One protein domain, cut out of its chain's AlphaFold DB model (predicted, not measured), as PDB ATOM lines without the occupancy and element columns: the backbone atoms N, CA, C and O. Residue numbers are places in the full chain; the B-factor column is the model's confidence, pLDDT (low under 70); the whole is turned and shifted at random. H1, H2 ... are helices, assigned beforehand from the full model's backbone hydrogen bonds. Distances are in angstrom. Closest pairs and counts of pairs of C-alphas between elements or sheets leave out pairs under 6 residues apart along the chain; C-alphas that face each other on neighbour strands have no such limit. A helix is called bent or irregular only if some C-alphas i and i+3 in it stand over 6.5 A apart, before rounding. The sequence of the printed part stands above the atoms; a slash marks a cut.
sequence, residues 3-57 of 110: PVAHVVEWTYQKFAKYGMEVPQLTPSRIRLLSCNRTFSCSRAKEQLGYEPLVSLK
ATOM      1  N   PRO A   3     145.162 132.415 182.602       78.77
ATOM      2  CA  PRO A   3     146.025 132.721 181.453       78.77
ATOM      3  C   PRO A   3     146.760 131.482 180.934       78.77
ATOM      4  O   PRO A   3     146.873 131.304 179.729       78.77
ATOM      5  N   VAL A   4     147.183 130.580 181.827       80.68
ATOM      6  CA  VAL A   4     147.875 129.337 181.450       80.68
ATOM      7  C   VAL A   4     146.983 128.445 180.587       80.68
ATOM      8  O   VAL A   4     147.450 127.905 179.591       80.68
ATOM      9  N   ALA A   5     145.695 128.323 180.922       78.89
ATOM     10  CA  ALA A   5     144.759 127.521 180.139       78.89
ATOM     11  C   ALA A   5     144.597 128.073 178.713       78.89
ATOM     12  O   ALA A   5     144.670 127.298 177.763       78.89
ATOM     13  N   HIS A   6     144.469 129.396 178.560       81.67
ATOM     14  CA  HIS A   6     144.387 130.036 177.242       81.67
ATOM     15  C   HIS A   6     145.690 129.917 176.447       81.67
ATOM     16  O   HIS A   6     145.653 129.657 175.250       81.67
ATOM     17  N   VAL A   7     146.852 130.074 177.095       84.27
ATOM     18  CA  VAL A   7     148.156 129.885 176.434       84.27
ATOM     19  C   VAL A   7     148.277 128.459 175.908       84.27
ATOM     20  O   VAL A   7     148.720 128.263 174.781       84.27
ATOM     21  N   VAL A   8     147.848 127.469 176.690       81.74
ATOM     22  CA  VAL A   8     147.903 126.067 176.274       81.74
ATOM     23  C   VAL A   8     146.892 125.756 175.163       81.74
ATOM     24  O   VAL A   8     147.227 125.063 174.208       81.74
ATOM     25  N   GLU A   9     145.683 126.310 175.215       80.22
ATOM     26  CA  GLU A   9     144.731 126.213 174.101       80.22
ATOM     27  C   GLU A   9     145.290 126.838 172.811       80.22
ATOM     28  O   GLU A   9     145.218 126.233 171.741       80.22
ATOM     29  N   TRP A  10     145.914 128.015 172.916       83.67
ATOM     30  CA  TRP A  10     146.517 128.710 171.782       83.67
ATOM     31  C   TRP A  10     147.683 127.931 171.170       83.67
ATOM     32  O   TRP A  10     147.754 127.793 169.944       83.67
ATOM     33  N   THR A  11     148.584 127.384 171.996       82.46
ATOM     34  CA  THR A  11     149.670 126.540 171.488       82.46
ATOM     35  C   THR A  11     149.098 125.311 170.787       82.46
ATOM     36  O   THR A  11     149.534 125.005 169.680       82.46
ATOM     37  N   TYR A  12     148.056 124.670 171.325       78.38
ATOM     38  CA  TYR A  12     147.399 123.560 170.633       78.38
ATOM     39  C   TYR A  12     146.773 123.964 169.305       78.38
ATOM     40  O   TYR A  12     147.018 123.291 168.310       78.38
ATOM     41  N   GLN A  13     146.029 125.067 169.230       79.85
ATOM     42  CA  GLN A  13     145.432 125.514 167.967       79.85
ATOM     43  C   GLN A  13     146.496 125.778 166.885       79.85
ATOM     44  O   GLN A  13     146.273 125.513 165.699       79.85
ATOM     45  N   LYS A  14     147.665 126.290 167.285       82.59
ATOM     46  CA  LYS A  14     148.794 126.544 166.381       82.59
ATOM     47  C   LYS A  14     149.515 125.260 165.973       82.59
ATOM     48  O   LYS A  14     149.817 125.097 164.792       82.59
ATOM     49  N   PHE A  15     149.770 124.354 166.916       80.10
ATOM     50  CA  PHE A  15     150.568 123.147 166.689       80.10
ATOM     51  C   PHE A  15     149.766 121.930 166.201       80.10
ATOM     52  O   PHE A  15     150.337 121.063 165.546       80.10
ATOM     53  N   ALA A  16     148.449 121.871 166.425       75.55
ATOM     54  CA  ALA A  16     147.583 120.789 165.940       75.55
ATOM     55  C   ALA A  16     147.608 120.669 164.409       75.55
ATOM     56  O   ALA A  16     147.544 119.569 163.868       75.55
ATOM     57  N   LYS A  17     147.793 121.792 163.699       76.86
ATOM     58  CA  LYS A  17     147.968 121.809 162.237       76.86
ATOM     59  C   LYS A  17     149.225 121.073 161.758       76.86
ATOM     60  O   LYS A  17     149.284 120.694 160.597       76.86
ATOM     61  N   TYR A  18     150.205 120.861 162.635       80.58
ATOM     62  CA  TYR A  18     151.453 120.157 162.336       80.58
ATOM     63  C   TYR A  18     151.420 118.676 162.754       80.58
ATOM     64  O   TYR A  18     152.469 118.051 162.868       80.58
ATOM     65  N   GLY A  19     150.234 118.104 162.997       75.92
ATOM     66  CA  GLY A  19     150.091 116.677 163.313       75.92
ATOM     67  C   GLY A  19     150.512 116.299 164.734       75.92
ATOM     68  O   GLY A  19     150.766 115.130 165.009       75.92
ATOM     69  N   MET A  20     150.590 117.270 165.647       71.57
ATOM     70  CA  MET A  20     150.823 116.990 167.062       71.57
ATOM     71  C   MET A  20     149.614 116.252 167.648       71.57
ATOM     72  O   MET A  20     148.503 116.784 167.657       71.57
ATOM     73  N   GLU A  21     149.835 115.036 168.149       69.61
ATOM     74  CA  GLU A  21     148.828 114.275 168.889       69.61
ATOM     75  C   GLU A  21     148.427 115.054 170.150       69.61
ATOM     76  O   GLU A  21     149.288 115.594 170.850       69.61
ATOM     77  N   VAL A  22     147.121 115.140 170.427       64.63
ATOM     78  CA  VAL A  22     146.590 115.827 171.611       64.63
ATOM     79  C   VAL A  22     147.194 115.209 172.880       64.63
ATOM     80  O   VAL A  22     146.882 114.068 173.218       64.63
ATOM     81  N   PRO A  23     148.060 115.914 173.630       63.49
ATOM     82  CA  PRO A  23     148.557 115.401 174.896       63.49
ATOM     83  C   PRO A  23     147.407 115.326 175.900       63.49
ATOM     84  O   PRO A  23     146.447 116.093 175.830       63.49
ATOM     85  N   GLN A  24     147.561 114.489 176.927       67.34
ATOM     86  CA  GLN A  24     146.604 114.317 178.036       67.34
ATOM     87  C   GLN A  24     146.267 115.618 178.813       67.34
ATOM     88  O   GLN A  24     145.457 115.597 179.747       67.34
ATOM     89  N   LEU A  25     146.904 116.743 178.472       72.58
ATOM     90  CA  LEU A  25     146.788 118.058 179.095       72.58
ATOM     91  C   LEU A  25     145.649 118.893 178.474       72.58
ATOM     92  O   LEU A  25     145.839 120.000 177.982       72.58
ATOM     93  N   THR A  26     144.424 118.374 178.519       75.13
ATOM     94  CA  THR A  26     143.226 119.132 178.121       75.13
ATOM     95  C   THR A  26     143.080 120.404 178.978       75.13
ATOM     96  O   THR A  26     143.348 120.342 180.185       75.13
ATOM     97  N   PRO A  27     142.586 121.539 178.434       73.64
ATOM     98  CA  PRO A  27     142.379 122.774 179.201       73.64
ATOM     99  C   PRO A  27     141.586 122.582 180.503       73.64
ATOM    100  O   PRO A  27     141.891 123.204 181.520       73.64
ATOM    101  N   SER A  28     140.618 121.661 180.513       80.68
ATOM    102  CA  SER A  28     139.876 121.257 181.714       80.68
ATOM    103  C   SER A  28     140.787 120.683 182.805       80.68
ATOM    104  O   SER A  28     140.697 121.093 183.962       80.68
ATOM    105  N   ARG A  29     141.705 119.777 182.446       83.09
ATOM    106  CA  ARG A  29     142.674 119.172 183.367       83.09
ATOM    107  C   ARG A  29     143.661 120.219 183.876       83.09
ATOM    108  O   ARG A  29     143.940 120.252 185.069       83.09
ATOM    109  N   ILE A  30     144.113 121.123 183.010       82.18
ATOM    110  CA  ILE A  30     144.989 122.235 183.401       82.18
ATOM    111  C   ILE A  30     144.278 123.153 184.385       82.18
ATOM    112  O   ILE A  30     144.851 123.481 185.417       82.18
ATOM    113  N   ARG A  31     143.022 123.524 184.124       81.95
ATOM    114  CA  ARG A  31     142.214 124.324 185.050       81.95
ATOM    115  C   ARG A  31     142.059 123.628 186.401       81.95
ATOM    116  O   ARG A  31     142.260 124.268 187.428       81.95
ATOM    117  N   LEU A  32     141.747 122.330 186.404       81.55
ATOM    118  CA  LEU A  32     141.637 121.537 187.632       81.55
ATOM    119  C   LEU A  32     142.938 121.538 188.446       81.55
ATOM    120  O   LEU A  32     142.872 121.636 189.666       81.55
ATOM    121  N   LEU A  33     144.092 121.456 187.779       82.30
ATOM    122  CA  LEU A  33     145.411 121.471 188.419       82.30
ATOM    123  C   LEU A  33     145.880 122.884 188.809       82.30
ATOM    124  O   LEU A  33     146.618 123.039 189.774       82.30
ATOM    125  N   SER A  34     145.460 123.908 188.064       80.61
ATOM    126  CA  SER A  34     145.894 125.299 188.262       80.61
ATOM    127  C   SER A  34     145.100 126.006 189.356       80.61
ATOM    128  O   SER A  34     145.594 126.947 189.975       80.61
ATOM    129  N   CYS A  35     143.849 125.604 189.588       77.96
ATOM    130  CA  CYS A  35     143.045 126.164 190.664       77.96
ATOM    131  C   CYS A  35     143.610 125.713 192.014       77.96
ATOM    132  O   CYS A  35     143.492 124.548 192.383       77.96
ATOM    133  N   ASN A  36     144.169 126.656 192.776       74.20
ATOM    134  CA  ASN A  36     144.519 126.421 194.171       74.20
ATOM    135  C   ASN A  36     143.220 126.182 194.961       74.20
ATOM    136  O   ASN A  36     142.459 127.116 195.225       74.20
ATOM    137  N   ARG A  37     142.907 124.911 195.232       76.97
ATOM    138  CA  ARG A  37     141.731 124.515 196.009       76.97
ATOM    139  C   ARG A  37     142.082 124.583 197.482       76.97
ATOM    140  O   ARG A  37     142.695 123.668 198.025       76.97
ATOM    141  N   THR A  38     141.656 125.654 198.130       80.89
ATOM    142  CA  THR A  38     141.639 125.713 199.585       80.89
ATOM    143  C   THR A  38     140.373 125.018 200.086       80.89
ATOM    144  O   THR A  38     139.260 125.321 199.658       80.89
ATOM    145  N   PHE A  39     140.533 124.043 200.980       79.32
ATOM    146  CA  PHE A  39     139.413 123.433 201.690       79.32
ATOM    147  C   PHE A  39     139.216 124.200 202.996       79.32
ATOM    148  O   PHE A  39     140.002 124.053 203.931       79.32
ATOM    149  N   SER A  40     138.196 125.057 203.058       83.91
ATOM    150  CA  SER A  40     137.823 125.723 204.308       83.91
ATOM    151  C   SER A  40     136.775 124.898 205.045       83.91
ATOM    152  O   SER A  40     135.671 124.700 204.542       83.91
ATOM    153  N   CYS A  41     137.096 124.480 206.268       84.08
ATOM    154  CA  CYS A  41     136.138 123.838 207.170       84.08
ATOM    155  C   CYS A  41     135.288 124.858 207.952       84.08
ATOM    156  O   CYS A  41     134.545 124.457 208.841       84.08
ATOM    157  N   SER A  42     135.374 126.162 207.647       88.81
ATOM    158  CA  SER A  42     134.681 127.214 208.409       88.81
ATOM    159  C   SER A  42     133.165 127.008 208.476       88.81
ATOM    160  O   SER A  42     132.588 127.078 209.553       88.81
ATOM    161  N   ARG A  43     132.539 126.670 207.340       91.20
ATOM    162  CA  ARG A  43     131.098 126.380 207.242       91.20
ATOM    163  C   ARG A  43     130.693 125.162 208.078       91.20
ATOM    164  O   ARG A  43     129.700 125.213 208.788       91.20
ATOM    165  N   ALA A  44     131.486 124.091 208.038       91.45
ATOM    166  CA  ALA A  44     131.231 122.890 208.835       91.45
ATOM    167  C   ALA A  44     131.424 123.150 210.336       91.45
ATOM    168  O   ALA A  44     130.665 122.639 211.155       91.45
ATOM    169  N   LYS A  45     132.409 123.979 210.702       91.88
ATOM    170  CA  LYS A  45     132.628 124.405 212.086       91.88
ATOM    171  C   LYS A  45     131.431 125.193 212.628       91.88
ATOM    172  O   LYS A  45     131.006 124.936 213.744       91.88
ATOM    173  N   GLU A  46     130.879 126.109 211.834       94.08
ATOM    174  CA  GLU A  46     129.712 126.921 212.206       94.08
ATOM    175  C   GLU A  46     128.425 126.089 212.305       94.08
ATOM    176  O   GLU A  46     127.675 126.225 213.265       94.08
ATOM    177  N   GLN A  47     128.175 125.211 211.332       95.73
ATOM    178  CA  GLN A  47     126.896 124.502 211.222       95.73
ATOM    179  C   GLN A  47     126.834 123.199 212.024       95.73
ATOM    180  O   GLN A  47     125.755 122.794 212.442       95.73
ATOM    181  N   LEU A  48     127.971 122.521 212.209       93.94
ATOM    182  CA  LEU A  48     128.035 121.188 212.822       93.94
ATOM    183  C   LEU A  48     128.922 121.147 214.070       93.94
ATOM    184  O   LEU A  48     129.108 120.075 214.640       93.94
ATOM    185  N   GLY A  49     129.532 122.271 214.463       92.07
ATOM    186  CA  GLY A  49     130.544 122.274 215.521       92.07
ATOM    187  C   GLY A  49     131.784 121.451 215.155       92.07
ATOM    188  O   GLY A  49     132.480 120.966 216.040       92.07
ATOM    189  N   TYR A  50     132.045 121.246 213.858       89.73
ATOM    190  CA  TYR A  50     133.142 120.398 213.402       89.73
ATOM    191  C   TYR A  50     134.507 120.972 213.806       89.73
ATOM    192  O   TYR A  50     134.873 122.087 213.417       89.73
ATOM    193  N   GLU A  51     135.296 120.159 214.505       89.93
ATOM    194  CA  GLU A  51     136.705 120.404 214.793       89.93
ATOM    195  C   GLU A  51     137.533 119.188 214.343       89.93
ATOM    196  O   GLU A  51     137.164 118.048 214.637       89.93
ATOM    197  N   PRO A  52     138.632 119.382 213.588       87.60
ATOM    198  CA  PRO A  52     139.454 118.265 213.145       87.60
ATOM    199  C   PRO A  52     140.128 117.575 214.341       87.60
ATOM    200  O   PRO A  52     140.829 118.212 215.120       87.60
ATOM    201  N   LEU A  53     139.989 116.248 214.423       91.05
ATOM    202  CA  LEU A  53     140.599 115.412 215.473       91.05
ATOM    203  C   LEU A  53     142.134 115.484 215.508       91.05
ATOM    204  O   LEU A  53     142.766 115.135 216.499       91.05
ATOM    205  N   VAL A  54     142.742 115.852 214.382       93.10
ATOM    206  CA  VAL A  54     144.189 115.863 214.180       93.10
ATOM    207  C   VAL A  54     144.566 117.172 213.497       93.10
ATOM    208  O   VAL A  54     143.866 117.634 212.594       93.10
ATOM    209  N   SER A  55     145.694 117.757 213.905       92.54
ATOM    210  CA  SER A  55     146.222 118.967 213.276       92.54
ATOM    211  C   SER A  55     146.505 118.737 211.783       92.54
ATOM    212  O   SER A  55     146.824 117.626 211.358       92.54
ATOM    213  N   LEU A  56     146.445 119.796 210.966       90.13
ATOM    214  CA  LEU A  56     146.721 119.688 209.527       90.13
ATOM    215  C   LEU A  56     148.106 119.078 209.250       90.13
ATOM    216  O   LEU A  56     148.250 118.229 208.373       90.13
ATOM    217  N   LYS A  57     149.124 119.492 210.013       94.28
ATOM    218  CA  LYS A  57     150.506 119.022 209.851       94.28
ATOM    219  C   LYS A  57     150.628 117.525 210.139       94.28
ATOM    220  O   LYS A  57     151.251 116.804 209.360       94.28
TER     221      LYS A  57
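Overview. This is residues 3 to 57 of the 110 residues of the protein "3beta-hydroxysteroid-dehydrogenase/decarboxylase isoform 2" of Zea mays (UniProt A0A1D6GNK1). This is a stretched-out rod: a lopsided helical hairpin at one end, made of the long helix H1 and the shorter H2, and a small separate helix, H3, towards the other end. Between the two, residues 35 to 40 form a thin bridge that stands free, and after H3 the printed part ends in a tail without a named element, residues 49 to 57. The printed part has 55 residues with three named helices, in the order H1, H2, H3, and no named strand; the class is all helix. The whole is extended, with a radius of gyration of the C-alphas of 19.3 A, and the C-alphas span 57 by 18 by 15 A.

Arrangement. H1, residues 3 to 18, and H2, residues 27 to 34, form a helical hairpin and touch, with 7 pairs of C-alphas within 8 A. The closest C-alphas of the two are those of Ala 5 and Pro 27, 5.4 A apart. H1 touches H2 with residues 4 to 9 alone. They run opposite ways, and their lines stand at a tilt of 36 degrees, only just steep. Residues 13 to 19, of which 13 to 18 belong to H1, stand free. H3, residues 42 to 48, touches no helix and is apart from both H1 and H2. Residues 43 to 49, of which 43 to 48 belong to H3, stand free. In H2 and H3 every O i to N i+4 pair is within hydrogen-bond range; in H1 it is 10 of 12.

Along the chain. H1 begins at C-alpha 3, at (146.025, 132.721, 181.453), and ends at C-alpha 18, at (151.453, 120.157, 162.336), 23.5 A away. It is neither bent nor irregular, but only just: C-alphas 14 and 17 are 6.3 A apart. H2 runs from Pro 27 to Ser 34, 10.0 A from first to last C-alpha. H3 runs from Ser 42 to Leu 48, also 10.0 A, and ends with C-alpha 48 at (128.035, 121.188, 212.822).

Size, cuts and confidence. The two C-alphas farthest apart are those of Tyr 18 and Gly 49, at 57.2 A, while those of Pro 3 and Lys 57, the first and last printed, are 31.8 A apart. The printed part has no cut. The links from H1 to H2, 8 residues, and from H2 to H3, 7 residues, are both short. The mean pLDDT of the printed part is 82.1, and residues 21 to 24, in the link from H1 to H2, are under 70.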